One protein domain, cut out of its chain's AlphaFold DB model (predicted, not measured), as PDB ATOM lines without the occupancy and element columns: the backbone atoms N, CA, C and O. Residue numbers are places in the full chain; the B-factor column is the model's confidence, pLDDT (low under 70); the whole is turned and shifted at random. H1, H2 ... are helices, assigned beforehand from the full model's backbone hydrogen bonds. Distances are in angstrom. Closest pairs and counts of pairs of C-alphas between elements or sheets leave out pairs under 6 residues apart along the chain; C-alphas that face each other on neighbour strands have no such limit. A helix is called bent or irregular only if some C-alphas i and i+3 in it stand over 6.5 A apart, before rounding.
ATOM      1  N   THR A 558      56.911  56.364  52.947       42.66
ATOM      2  CA  THR A 558      57.012  55.157  52.098       42.66
ATOM      3  C   THR A 558      58.114  54.189  52.540       42.66
ATOM      4  O   THR A 558      58.620  53.409  51.742       42.66
ATOM      5  N   SER A 559      58.411  54.113  53.843       39.34
ATOM      6  CA  SER A 559      59.143  52.972  54.430       39.34
ATOM      7  C   SER A 559      58.240  51.749  54.684       39.34
ATOM      8  O   SER A 559      58.462  51.002  55.628       39.34
ATOM      9  N   ASN A 560      57.198  51.607  53.863       43.75
ATOM     10  CA  ASN A 560      56.243  50.503  53.753       43.75
ATOM     11  C   ASN A 560      55.656  50.573  52.321       43.75
ATOM     12  O   ASN A 560      54.442  50.678  52.160       43.75
ATOM     13  N   SER A 561      56.497  50.633  51.272       51.44
ATOM     14  CA  SER A 561      56.013  50.857  49.892       51.44
ATOM     15  C   SER A 561      54.936  49.846  49.504       51.44
ATOM     16  O   SER A 561      53.870  50.265  49.077       51.44
ATOM     17  N   ASN A 562      55.144  48.557  49.793       54.41
ATOM     18  CA  ASN A 562      54.152  47.510  49.536       54.41
ATOM     19  C   ASN A 562      52.830  47.751  50.286       54.41
ATOM     20  O   ASN A 562      51.773  47.716  49.668       54.41
ATOM     21  N   VAL A 563      52.864  48.049  51.592       50.97
ATOM     22  CA  VAL A 563      51.627  48.243  52.380       50.97
ATOM     23  C   VAL A 563      50.881  49.503  51.932       50.97
ATOM     24  O   VAL A 563      49.656  49.496  51.845       50.97
ATOM     25  N   PHE A 564      51.596  50.586  51.599       61.81
ATOM     26  CA  PHE A 564      50.941  51.772  51.054       61.81
ATOM     27  C   PHE A 564      50.413  51.542  49.632       61.81
ATOM     28  O   PHE A 564      49.332  52.030  49.319       61.81
ATOM     29  N   GLU A 565      51.115  50.795  48.781       68.31
ATOM     30  CA  GLU A 565      50.622  50.421  47.451       68.31
ATOM     31  C   GLU A 565      49.364  49.552  47.550       68.31
ATOM     32  O   GLU A 565      48.371  49.876  46.905       68.31
ATOM     33  N   GLU A 566      49.326  48.563  48.450       70.94
ATOM     34  CA  GLU A 566      48.110  47.797  48.758       70.94
ATOM     35  C   GLU A 566      46.945  48.684  49.222       70.94
ATOM     36  O   GLU A 566      45.802  48.467  48.820       70.94
ATOM     37  N   ILE A 567      47.205  49.667  50.092       66.25
ATOM     38  CA  ILE A 567      46.176  50.591  50.592       66.25
ATOM     39  C   ILE A 567      45.708  51.529  49.468       66.25
ATOM     40  O   ILE A 567      44.509  51.715  49.279       66.25
ATOM     41  N   ARG A 568      46.630  52.088  48.677       73.56
ATOM     42  CA  ARG A 568      46.327  52.946  47.521       73.56
ATOM     43  C   ARG A 568      45.478  52.207  46.493       73.56
ATOM     44  O   ARG A 568      44.483  52.755  46.025       73.56
ATOM     45  N   ASP A 569      45.858  50.981  46.160       75.19
ATOM     46  CA  ASP A 569      45.181  50.187  45.143       75.19
ATOM     47  C   ASP A 569      43.802  49.720  45.655       75.19
ATOM     48  O   ASP A 569      42.816  49.815  44.926       75.19
ATOM     49  N   PHE A 570      43.670  49.405  46.950       76.38
ATOM     50  CA  PHE A 570      42.370  49.171  47.593       76.38
ATOM     51  C   PHE A 570      41.418  50.383  47.523       76.38
ATOM     52  O   PHE A 570      40.230  50.221  47.245       76.38
ATOM     53  N   PHE A 571      41.903  51.609  47.750       76.38
ATOM     54  CA  PHE A 571      41.068  52.813  47.610       76.38
ATOM     55  C   PHE A 571      40.754  53.142  46.143       76.38
ATOM     56  O   PHE A 571      39.660  53.631  45.843       76.38
ATOM     57  N   LYS A 572      41.660  52.812  45.218       81.62
ATOM     58  CA  LYS A 572      41.438  52.929  43.773       81.62
ATOM     59  C   LYS A 572      40.267  52.052  43.312       81.62
ATOM     60  O   LYS A 572      39.444  52.536  42.536       81.62
ATOM     61  N   ASP A 573      40.115  50.845  43.862       76.75
ATOM     62  CA  ASP A 573      38.943  49.977  43.633       76.75
ATOM     63  C   ASP A 573      37.623  50.594  44.139       76.75
ATOM     64  O   ASP A 573      36.551  50.297  43.613       76.75
ATOM     65  N   LEU A 574      37.679  51.474  45.147       73.88
ATOM     66  CA  LEU A 574      36.529  52.246  45.648       73.88
ATOM     67  C   LEU A 574      36.258  53.527  44.830       73.88
ATOM     68  O   LEU A 574      35.333  54.281  45.151       73.88
ATOM     69  N   GLY A 575      37.064  53.796  43.796       68.38
ATOM     70  CA  GLY A 575      37.018  55.022  42.997       68.38
ATOM     71  C   GLY A 575      37.603  56.251  43.703       68.38
ATOM     72  O   GLY A 575      37.257  57.377  43.346       68.38
ATOM     73  N   ILE A 576      38.450  56.060  44.721       77.44
ATOM     74  CA  ILE A 576      39.024  57.125  45.551       77.44
ATOM     75  C   ILE A 576      40.543  57.178  45.336       77.44
ATOM     76  O   ILE A 576      41.254  56.202  45.544       77.44
ATOM     77  N   GLU A 577      41.060  58.345  44.964       71.94
ATOM     78  CA  GLU A 577      42.504  58.590  44.889       71.94
ATOM     79  C   GLU A 577      43.019  59.099  46.246       71.94
ATOM     80  O   GLU A 577      42.480  60.065  46.791       71.94
ATOM     81  N   ILE A 578      44.046  58.447  46.805       66.94
ATOM     82  CA  ILE A 578      44.597  58.757  48.136       66.94
ATOM     83  C   ILE A 578      46.116  58.956  48.122       66.94
ATOM     84  O   ILE A 578      46.825  58.465  47.247       66.94
ATOM     85  N   ARG A 579      46.618  59.692  49.120       73.44
ATOM     86  CA  ARG A 579      48.030  60.088  49.272       73.44
ATOM     87  C   ARG A 579      48.689  59.382  50.460       73.44
ATOM     88  O   ARG A 579      48.014  59.081  51.441       73.44
ATOM     89  N   ASN A 580      50.018  59.255  50.428       64.44
ATOM     90  CA  ASN A 580      50.843  58.533  51.416       64.44
ATOM     91  C   ASN A 580      50.631  59.006  52.871       64.44
ATOM     92  O   ASN A 580      50.840  58.248  53.814       64.44
ATOM     93  N   ARG A 581      50.173  60.253  53.072       72.31
ATOM     94  CA  ARG A 581      49.830  60.809  54.395       72.31
ATOM     95  C   ARG A 581      48.625  60.169  55.095       72.31
ATOM     96  O   ARG A 581      48.407  60.501  56.249       72.31
ATOM     97  N   PHE A 582      47.838  59.338  54.412       75.81
ATOM     98  CA  PHE A 582      46.621  58.715  54.949       75.81
ATOM     99  C   PHE A 582      46.786  57.207  55.198       75.81
ATOM    100  O   PHE A 582      45.806  56.469  55.159       75.81
ATOM    101  N   ALA A 583      48.017  56.719  55.373       77.62
ATOM    102  CA  ALA A 583      48.289  55.287  55.478       77.62
ATOM    103  C   ALA A 583      47.596  54.629  56.688       77.62
ATOM    104  O   ALA A 583      46.998  53.568  56.526       77.62
ATOM    105  N   LYS A 584      47.608  55.261  57.871       79.69
ATOM    106  CA  LYS A 584      47.000  54.686  59.087       79.69
ATOM    107  C   LYS A 584      45.477  54.725  59.006       79.69
ATOM    108  O   LYS A 584      44.811  53.755  59.359       79.69
ATOM    109  N   PHE A 585      44.921  55.826  58.498       82.75
ATOM    110  CA  PHE A 585      43.485  55.903  58.228       82.75
ATOM    111  C   PHE A 585      43.051  54.883  57.163       82.75
ATOM    112  O   PHE A 585      42.048  54.201  57.341       82.75
ATOM    113  N   GLY A 586      43.824  54.723  56.087       82.94
ATOM    114  CA  GLY A 586      43.523  53.774  55.018       82.94
ATOM    115  C   GLY A 586      43.575  52.310  55.463       82.94
ATOM    116  O   GLY A 586      42.739  51.516  55.035       82.94
ATOM    117  N   GLU A 587      44.494  51.963  56.365       82.50
ATOM    118  CA  GLU A 587      44.547  50.651  57.016       82.50
ATOM    119  C   GLU A 587      43.310  50.410  57.902       82.50
ATOM    120  O   GLU A 587      42.638  49.391  57.743       82.50
ATOM    121  N   TRP A 588      42.916  51.390  58.729       88.19
ATOM    122  CA  TRP A 588      41.669  51.329  59.507       88.19
ATOM    123  C   TRP A 588      40.431  51.154  58.604       88.19
ATOM    124  O   TRP A 588      39.582  50.312  58.888       88.19
ATOM    125  N   VAL A 589      40.343  51.859  57.468       83.25
ATOM    126  CA  VAL A 589      39.245  51.672  56.495       83.25
ATOM    127  C   VAL A 589      39.261  50.262  55.885       83.25
ATOM    128  O   VAL A 589      38.202  49.642  55.767       83.25
ATOM    129  N   LYS A 590      40.439  49.723  55.535       82.00
ATOM    130  CA  LYS A 590      40.602  48.340  55.035       82.00
ATOM    131  C   LYS A 590      40.090  47.324  56.066       82.00
ATOM    132  O   LYS A 590      39.399  46.382  55.680       82.00
ATOM    133  N   GLU A 591      40.333  47.546  57.362       83.75
ATOM    134  CA  GLU A 591      39.750  46.722  58.429       83.75
ATOM    135  C   GLU A 591      38.223  46.838  58.532       83.75
ATOM    136  O   GLU A 591      37.560  45.815  58.701       83.75
ATOM    137  N   GLN A 592      37.633  48.039  58.473       80.44
ATOM    138  CA  GLN A 592      36.168  48.161  58.584       80.44
ATOM    139  C   GLN A 592      35.450  47.528  57.380       80.44
ATOM    140  O   GLN A 592      34.417  46.878  57.536       80.44
ATOM    141  N   TYR A 593      36.048  47.590  56.186       75.75
ATOM    142  CA  TYR A 593      35.562  46.835  55.028       75.75
ATOM    143  C   TYR A 593      35.608  45.314  55.220       75.75
ATOM    144  O   TYR A 593      34.729  44.622  54.712       75.75
ATOM    145  N   GLN A 594      36.562  44.775  55.988       76.44
ATOM    146  CA  GLN A 594      36.554  43.353  56.363       76.44
ATOM    147  C   GLN A 594      35.474  43.007  57.405       76.44
ATOM    148  O   GLN A 594      35.121  41.837  57.539       76.44
ATOM    149  N   LYS A 595      34.934  44.000  58.128       75.19
ATOM    150  CA  LYS A 595      33.894  43.824  59.159       75.19
ATOM    151  C   LYS A 595      32.462  44.015  58.638       75.19
ATOM    152  O   LYS A 595      31.531  43.699  59.372       75.19
ATOM    153  N   GLY A 596      32.281  44.462  57.391       71.56
ATOM    154  CA  GLY A 596      30.968  44.522  56.731       71.56
ATOM    155  C   GLY A 596      30.606  45.838  56.038       71.56
ATOM    156  O   GLY A 596      29.495  45.935  55.524       71.56
ATOM    157  N   LEU A 597      31.500  46.835  55.987       75.38
ATOM    158  CA  LEU A 597      31.208  48.115  55.327       75.38
ATOM    159  C   LEU A 597      30.846  47.926  53.838       75.38
ATOM    160  O   LEU A 597      31.573  47.284  53.076       75.38
ATOM    161  N   GLU A 598      29.725  48.500  53.398       71.31
ATOM    162  CA  GLU A 598      29.206  48.271  52.045       71.31
ATOM    163  C   GLU A 598      29.983  49.039  50.959       71.31
ATOM    164  O   GLU A 598      30.205  50.254  51.047       71.31
ATOM    165  N   LYS A 599      30.363  48.331  49.884       73.50
ATOM    166  CA  LYS A 599      30.959  48.917  48.671       73.50
ATOM    167  C   LYS A 599      29.866  49.382  47.705       73.50
ATOM    168  O   LYS A 599      29.181  48.568  47.090       73.50
ATOM    169  N   SER A 600      29.757  50.692  47.510       71.12
ATOM    170  CA  SER A 600      28.907  51.316  46.495       71.12
ATOM    171  C   SER A 600      29.655  51.532  45.175       71.12
ATOM    172  O   SER A 600      30.877  51.688  45.132       71.12
ATOM    173  N   LYS A 601      28.897  51.610  44.073       71.56
ATOM    174  CA  LYS A 601      29.410  52.009  42.748       71.56
ATOM    175  C   LYS A 601      29.715  53.510  42.649       71.56
ATOM    176  O   LYS A 601      30.333  53.937  41.679       71.56
ATOM    177  N   ASN A 602      29.252  54.319  43.605       77.88
ATOM    178  CA  ASN A 602      29.452  55.765  43.610       77.88
ATOM    179  C   ASN A 602      30.534  56.160  44.628       77.88
ATOM    180  O   ASN A 602      30.377  55.925  45.825       77.88
ATOM    181  N   ARG A 603      31.590  56.835  44.149       78.44
ATOM    182  CA  ARG A 603      32.688  57.391  44.961       78.44
ATOM    183  C   ARG A 603      32.186  58.181  46.173       78.44
ATOM    184  O   ARG A 603      32.707  57.999  47.270       78.44
ATOM    185  N   LEU A 604      31.193  59.055  45.986       81.31
ATOM    186  CA  LEU A 604      30.677  59.893  47.075       81.31
ATOM    187  C   LEU A 604      29.953  59.059  48.139       81.31
ATOM    188  O   LEU A 604      30.045  59.360  49.326       81.31
ATOM    189  N   GLU A 605      29.276  57.990  47.728       81.88
ATOM    190  CA  GLU A 605      28.571  57.106  48.653       81.88
ATOM    191  C   GLU A 605      29.556  56.255  49.466       81.88
ATOM    192  O   GLU A 605      29.392  56.129  50.675       81.88
ATOM    193  N   ASN A 606      30.653  55.792  48.852       82.44
ATOM    194  CA  ASN A 606      31.758  55.154  49.580       82.44
ATOM    195  C   ASN A 606      32.337  56.092  50.653       82.44
ATOM    196  O   ASN A 606      32.505  55.688  51.799       82.44
ATOM    197  N   ILE A 607      32.574  57.366  50.322       85.31
ATOM    198  CA  ILE A 607      33.090  58.360  51.280       85.31
ATOM    199  C   ILE A 607      32.091  58.610  52.425       85.31
ATOM    200  O   ILE A 607      32.506  58.705  53.580       85.31
ATOM    201  N   LYS A 608      30.783  58.670  52.137       87.06
ATOM    202  CA  LYS A 608      29.730  58.804  53.159       87.06
ATOM    203  C   LYS A 608      29.630  57.580  54.068       87.06
ATOM    204  O   LYS A 608      29.484  57.752  55.274       87.06
ATOM    205  N   ASN A 609      29.742  56.372  53.518       84.56
ATOM    206  CA  ASN A 609      29.739  55.133  54.296       84.56
ATOM    207  C   ASN A 609      30.949  55.076  55.239       84.56
ATOM    208  O   ASN A 609      30.775  54.859  56.433       84.56
ATOM    209  N   ILE A 610      32.152  55.389  54.742       88.50
ATOM    210  CA  ILE A 610      33.370  55.459  55.568       88.50
ATOM    211  C   ILE A 610      33.236  56.522  56.679       88.50
ATOM    212  O   ILE A 610      33.697  56.303  57.796       88.50
ATOM    213  N   ALA A 611      32.589  57.663  56.407       87.94
ATOM    214  CA  ALA A 611      32.351  58.703  57.412       87.94
ATOM    215  C   ALA A 611      31.360  58.272  58.507       87.94
ATOM    216  O   ALA A 611      31.613  58.531  59.681       87.94
ATOM    217  N   LYS A 612      30.267  57.585  58.148       88.31
ATOM    218  CA  LYS A 612      29.314  57.017  59.121       88.31
ATOM    219  C   LYS A 612      29.970  55.946  59.987       88.31
ATOM    220  O   LYS A 612      29.900  56.035  61.204       88.31
ATOM    221  N   GLU A 613      30.699  55.015  59.378       86.62
ATOM    222  CA  GLU A 613      31.446  53.980  60.102       86.62
ATOM    223  C   GLU A 613      32.464  54.600  61.077       86.62
ATOM    224  O   GLU A 613      32.602  54.162  62.214       86.62
ATOM    225  N   PHE A 614      33.132  55.689  60.680       89.31
ATOM    226  CA  PHE A 614      34.040  56.420  61.567       89.31
ATOM    227  C   PHE A 614      33.308  57.056  62.760       89.31
ATOM    228  O   PHE A 614      33.871  57.131  63.854       89.31
ATOM    229  N   LEU A 615      32.053  57.482  62.589       86.38
ATOM    230  CA  LEU A 615      31.196  57.981  63.669       86.38
ATOM    231  C   LEU A 615      30.654  56.862  64.566       86.38
ATOM    232  O   LEU A 615      30.604  57.046  65.782       86.38
ATOM    233  N   GLU A 616      30.347  55.698  64.004       82.31
ATOM    234  CA  GLU A 616      29.749  54.561  64.710       82.31
ATOM    235  C   GLU A 616      30.779  53.641  65.397       82.31
ATOM    236  O   GLU A 616      30.437  53.010  66.397       82.31
ATOM    237  N   ASP A 617      32.050  53.610  64.958       74.75
ATOM    238  CA  ASP A 617      33.078  52.745  65.566       74.75
ATOM    239  C   ASP A 617      33.247  53.053  67.067       74.75
ATOM    240  O   ASP A 617      33.607  54.166  67.475       74.75
ATOM    241  N   THR A 618      32.956  52.041  67.885       57.38
ATOM    242  CA  THR A 618      32.996  52.066  69.354       57.38
ATOM    243  C   THR A 618      34.371  51.700  69.917       57.38
ATOM    244  O   THR A 618      34.589  51.779  71.128       57.38
ATOM    245  N   ARG A 619      35.321  51.302  69.063       63.41
ATOM    246  CA  ARG A 619      36.712  51.044  69.452       63.41
ATOM    247  C   ARG A 619      37.444  52.367  69.685       63.41
ATOM    248  O   ARG A 619      37.110  53.399  69.108       63.41
ATOM    249  N   LYS A 620      38.507  52.331  70.496       70.94
ATOM    250  CA  LYS A 620      39.435  53.465  70.625       70.94
ATOM    251  C   LYS A 620      40.180  53.683  69.304       70.94
ATOM    252  O   LYS A 620      41.211  53.061  69.058       70.94
ATOM    253  N   ILE A 621      39.654  54.573  68.467       81.81
ATOM    254  CA  ILE A 621      40.364  55.132  67.315       81.81
ATOM    255  C   ILE A 621      41.608  55.849  67.853       81.81
ATOM    256  O   ILE A 621      41.500  56.693  68.741       81.81
ATOM    257  N   SER A 622      42.792  55.499  67.345       84.06
ATOM    258  CA  SER A 622      44.032  56.142  67.790       84.06
ATOM    259  C   SER A 622      44.096  57.604  67.345       84.06
ATOM    260  O   SER A 622      43.571  57.969  66.289       84.06
ATOM    261  N   ARG A 623      44.808  58.427  68.122       82.75
ATOM    262  CA  ARG A 623      45.058  59.841  67.820       82.75
ATOM    263  C   ARG A 623      45.491  60.075  66.367       82.75
ATOM    264  O   ARG A 623      44.913  60.909  65.677       82.75
ATOM    265  N   ASP A 624      46.458  59.292  65.885       82.56
ATOM    266  CA  ASP A 624      46.975  59.393  64.515       82.56
ATOM    267  C   ASP A 624      45.903  59.114  63.449       82.56
ATOM    268  O   ASP A 624      45.825  59.821  62.445       82.56
ATOM    269  N   VAL A 625      45.068  58.087  63.658       85.69
ATOM    270  CA  VAL A 625      43.977  57.740  62.731       85.69
ATOM    271  C   VAL A 625      42.920  58.842  62.721       85.69
ATOM    272  O   VAL A 625      42.412  59.175  61.654       85.69
ATOM    273  N   ALA A 626      42.624  59.454  63.871       86.06
ATOM    274  CA  ALA A 626      41.682  60.567  63.970       86.06
ATOM    275  C   ALA A 626      42.196  61.850  63.275       86.06
ATOM    276  O   ALA A 626      41.432  62.516  62.573       86.06
ATOM    277  N   GLU A 627      43.488  62.174  63.412       84.62
ATOM    278  CA  GLU A 627      44.118  63.307  62.714       84.62
ATOM    279  C   GLU A 627      44.172  63.078  61.185       84.62
ATOM    280  O   GLU A 627      43.818  63.977  60.413       84.62
ATOM    281  N   GLU A 628      44.532  61.869  60.729       86.50
ATOM    282  CA  GLU A 628      44.523  61.508  59.300       86.50
ATOM    283  C   GLU A 628      43.095  61.492  58.713       86.50
ATOM    284  O   GLU A 628      42.882  62.034  57.623       86.50
ATOM    285  N   ALA A 629      42.105  60.964  59.446       86.31
ATOM    286  CA  ALA A 629      40.692  60.945  59.051       86.31
ATOM    287  C   ALA A 629      40.129  62.357  58.840       86.31
ATOM    288  O   ALA A 629      39.560  62.650  57.786       86.31
ATOM    289  N   LEU A 630      40.331  63.267  59.802       87.44
ATOM    290  CA  LEU A 630      39.858  64.651  59.695       87.44
ATOM    291  C   LEU A 630      40.438  65.346  58.457       87.44
ATOM    292  O   LEU A 630      39.733  66.061  57.741       87.44
ATOM    293  N   GLN A 631      41.725  65.124  58.185       84.62
ATOM    294  CA  GLN A 631      42.407  65.724  57.043       84.62
ATOM    295  C   GLN A 631      42.004  65.085  55.699       84.62
ATOM    296  O   GLN A 631      42.091  65.767  54.676       84.62
ATOM    297  N   PHE A 632      41.534  63.833  55.689       87.75
ATOM    298  CA  PHE A 632      40.917  63.189  54.524       87.75
ATOM    299  C   PHE A 632      39.508  63.744  54.262       87.75
ATOM    300  O   PHE A 632      39.244  64.289  53.189       87.75
ATOM    301  N   PHE A 633      38.614  63.700  55.254       86.69
ATOM    302  CA  PHE A 633      37.228  64.157  55.098       86.69
ATOM    303  C   PHE A 633      37.109  65.665  54.835       86.69
ATOM    304  O   PHE A 633      36.145  66.100  54.207       86.69
ATOM    305  N   ARG A 634      38.103  66.473  55.238       87.00
ATOM    306  CA  ARG A 634      38.153  67.918  54.952       87.00
ATOM    307  C   ARG A 634      38.121  68.224  53.452       87.00
ATOM    308  O   ARG A 634      37.568  69.253  53.069       87.00
ATOM    309  N   GLU A 635      38.668  67.347  52.608       84.25
ATOM    310  CA  GLU A 635      38.619  67.496  51.145       84.25
ATOM    311  C   GLU A 635      37.186  67.313  50.592       84.25
ATOM    312  O   GLU A 635      36.867  67.859  49.541       84.25
ATOM    313  N   TYR A 636      36.297  66.664  51.358       85.31
ATOM    314  CA  TYR A 636      34.895  66.376  51.022       85.31
ATOM    315  C   TYR A 636      33.877  67.123  51.903       85.31
ATOM    316  O   TYR A 636      32.691  66.790  51.887       85.31
ATOM    317  N   LYS A 637      34.293  68.150  52.669       86.44
ATOM    318  CA  LYS A 637      33.413  68.866  53.625       86.44
ATOM    319  C   LYS A 637      32.089  69.329  52.996       86.44
ATOM    320  O   LYS A 637      31.044  69.236  53.632       86.44
ATOM    321  N   LYS A 638      32.122  69.815  51.749       84.44
ATOM    322  CA  LYS A 638      30.921  70.287  51.033       84.44
ATOM    323  C   LYS A 638      29.939  69.161  50.697       84.44
ATOM    324  O   LYS A 638      28.737  69.391  50.736       84.44
ATOM    325  N   ASP A 639      30.446  67.969  50.391       86.00
ATOM    326  CA  ASP A 639      29.648  66.837  49.906       86.00
ATOM    327  C   ASP A 639      29.142  65.938  51.051       86.00
ATOM    328  O   ASP A 639      28.167  65.196  50.895       86.00
ATOM    329  N   LEU A 640      29.807  66.018  52.211       83.56
ATOM    330  CA  LEU A 640      29.417  65.370  53.468       83.56
ATOM    331  C   LEU A 640      28.396  66.189  54.271       83.56
ATOM    332  O   LEU A 640      27.571  65.601  54.973       83.56
ATOM    333  N   GLY A 641      28.430  67.524  54.172       89.50
ATOM    334  CA  GLY A 641      27.545  68.406  54.937       89.50
ATOM    335  C   GLY A 641      27.667  68.157  56.442       89.50
ATOM    336  O   GLY A 641      28.777  68.038  56.957       89.50
ATOM    337  N   ASN A 642      26.531  68.012  57.128       88.50
ATOM    338  CA  ASN A 642      26.457  67.815  58.582       88.50
ATOM    339  C   ASN A 642      27.318  66.637  59.087       88.50
ATOM    340  O   ASN A 642      27.912  66.741  60.155       88.50
ATOM    341  N   ILE A 643      27.468  65.566  58.291       87.56
ATOM    342  CA  ILE A 643      28.294  64.394  58.645       87.56
ATOM    343  C   ILE A 643      29.756  64.809  58.895       87.56
ATOM    344  O   ILE A 643      30.434  64.234  59.742       87.56
ATOM    345  N   PHE A 644      30.260  65.826  58.184       90.06
ATOM    346  CA  PHE A 644      31.608  66.340  58.425       90.06
ATOM    347  C   PHE A 644      31.727  67.036  59.787       90.06
ATOM    348  O   PHE A 644      32.753  66.898  60.452       90.06
ATOM    349  N   ASP A 645      30.710  67.793  60.196       89.81
ATOM    350  CA  ASP A 645      30.747  68.528  61.459       89.81
ATOM    351  C   ASP A 645      30.665  67.553  62.654       89.81
ATOM    352  O   ASP A 645      31.414  67.715  63.619       89.81
ATOM    353  N   ASP A 646      29.884  66.470  62.538       89.81
ATOM    354  CA  ASP A 646      29.872  65.357  63.503       89.81
ATOM    355  C   ASP A 646      31.249  64.668  63.602       89.81
ATOM    356  O   ASP A 646      31.741  64.382  64.699       89.81
ATOM    357  N   VAL A 647      31.926  64.446  62.464       88.94
ATOM    358  CA  VAL A 647      33.293  63.888  62.429       88.94
ATOM    359  C   VAL A 647      34.285  64.837  63.104       88.94
ATOM    360  O   VAL A 647      35.152  64.388  63.856       88.94
ATOM    361  N   GLU A 648      34.154  66.150  62.892       88.31
ATOM    362  CA  GLU A 648      35.001  67.150  63.545       88.31
ATOM    363  C   GLU A 648      34.819  67.145  65.075       88.31
ATOM    364  O   GLU A 648      35.803  67.299  65.805       88.31
ATOM    365  N   VAL A 649      33.597  66.917  65.573       89.88
ATOM    366  CA  VAL A 649      33.321  66.729  67.009       89.88
ATOM    367  C   VAL A 649      33.954  65.434  67.526       89.88
ATOM    368  O   VAL A 649      34.750  65.500  68.465       89.88
ATOM    369  N   LYS A 650      33.704  64.278  66.888       86.81
ATOM    370  CA  LYS A 650      34.258  62.988  67.346       86.81
ATOM    371  C   LYS A 650      35.791  62.997  67.384       86.81
ATOM    372  O   LYS A 650      36.381  62.522  68.352       86.81
ATOM    373  N   VAL A 651      36.448  63.595  66.384       87.44
ATOM    374  CA  VAL A 651      37.913  63.757  66.382       87.44
ATOM    375  C   VAL A 651      38.374  64.644  67.539       87.44
ATOM    376  O   VAL A 651      39.312  64.274  68.238       87.44
ATOM    377  N   LYS A 652      37.715  65.781  67.800       86.19
ATOM    378  CA  LYS A 652      38.067  66.654  68.937       86.19
ATOM    379  C   LYS A 652      37.956  65.943  70.283       86.19
ATOM    380  O   LYS A 652      38.775  66.220  71.153       86.19
ATOM    381  N   ASP A 653      36.992  65.045  70.451       85.62
ATOM    382  CA  ASP A 653      36.835  64.296  71.698       85.62
ATOM    383  C   ASP A 653      37.860  63.162  71.837       85.62
ATOM    384  O   ASP A 653      38.403  62.988  72.927       85.62
ATOM    385  N   ILE A 654      38.243  62.484  70.746       84.00
ATOM    386  CA  ILE A 654      39.393  61.556  70.739       84.00
ATOM    387  C   ILE A 654      40.683  62.299  71.133       84.00
ATOM    388  O   ILE A 654      41.406  61.857  72.020       84.00
ATOM    389  N   LEU A 655      40.933  63.480  70.552       80.12
ATOM    390  CA  LEU A 655      42.106  64.321  70.847       80.12
ATOM    391  C   LEU A 655      42.146  64.908  72.274       80.12
ATOM    392  O   LEU A 655      43.126  65.571  72.616       80.12
ATOM    393  N   ARG A 656      41.089  64.719  73.076       79.25
ATOM    394  CA  ARG A 656      40.980  65.161  74.479       79.25
ATOM    395  C   ARG A 656      41.085  64.018  75.494       79.25
ATOM    396  O   ARG A 656      41.122  64.304  76.688       79.25
TER     397      ARG A 656
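This is residues 558 to 656 of the 658 residues of an uncharacterized protein of Araneus ventricosus (UniProt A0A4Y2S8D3). A compact, rounded body of crossed helices: the longest helix, H4, folds back into H5 as a hairpin, H3 packs on H5 and on the last part of H4, and H2 crosses H4 between this group and H1. H1 and H5 are at the two ends of the body, and H1 packs on H2. The printed part has 99 residues with five named helices, H1 to H5 in chain order, and no named strand; the class is all helix, with 74 residues in the helices. The whole is compact, with a radius of gyration of the C-alphas of 12.7 A, and the C-alphas span 33 by 30 by 25 A.

H4, the longest helix by residues, holds residues 623 to 640 and measures 21.9 A from its first C-alpha, at (45.058, 59.841, 67.820), to its last. It is irregular: C-alphas 635 and 638 are 8.2 A apart, and it has a kink of 58 degrees near residue 634. H5 follows at residues 642 to 654, 18.8 A long, and ends with C-alpha 654 at (39.393, 61.556, 70.739). H3 is residues 603 to 616, 20.2 A long. H2 is residues 580 to 595, 23.7 A long. It is irregular too, with C-alphas 581 and 584 8.2 A apart and a kink of 32 degrees near residue 587. H1, residues 561 to 573, is 18.2 A long and begins with C-alpha 561 at (56.013, 50.857, 49.892).

H4 is the hub, the helix that touches most others: H2, H3 and H5. H4 and H5 touch and form a helical hairpin, running opposite ways at a shallow tilt of 13 degrees; their closest C-alphas, those of Ala 626 and Val 651, are 5.5 A apart. H3 touches H5 at a steep tilt of 40 degrees, the same way, with the C-alphas of Leu 615 and Val 647 closest at 6.4 A. H3 and H4 only just touch, with 3 pairs of C-alphas within 8 A, the closest being the C-alphas of Lys 608 and Leu 640 at 6.6 A; H4 touches H3 with residues 633 to 640 alone, and the two run opposite ways at a steep tilt of 46 degrees. Residues 581 to 588 of H2 touch residues 624 to 632 of H4, with the C-alphas of Phe 585 and Val 625 closest at 4.9 A; the helices are about perpendicular, at 86 degrees. H2 and H3 are close but not clearly touching, their closest C-alphas, Val 589 and Ile 610, being 7.1 A apart. H1 touches H2, the same way at a steep tilt of 61 degrees, with the C-alphas of Ile 567 and Gly 586 closest at 6.1 A. H1 is apart from H3, H4 and H5, and H2 is apart from H5. The helix packing is mostly crossed, with 1 of 5 touching pairs at a shallow tilt. Every O i to N i+4 pair is within hydrogen-bond range in H1, H3 and H5; in H2 it is 10 of 12 and in H4 10 of 14.

The two C-alphas farthest apart, those of Lys 601 and Arg 656, are 36.2 A apart. The printed part has no cut. The link from H4 to H5 is tight, with 1 residue; the links H1 to H2, H2 to H3 and H3 to H4 are short, with 6, 7 and 6 residues. The mean pLDDT of the printed part is 78.5. Values under 70 fall at residues 558 to 565, 567, 575, 578, 580 and 618 to 619, and H1 has a mean of 68.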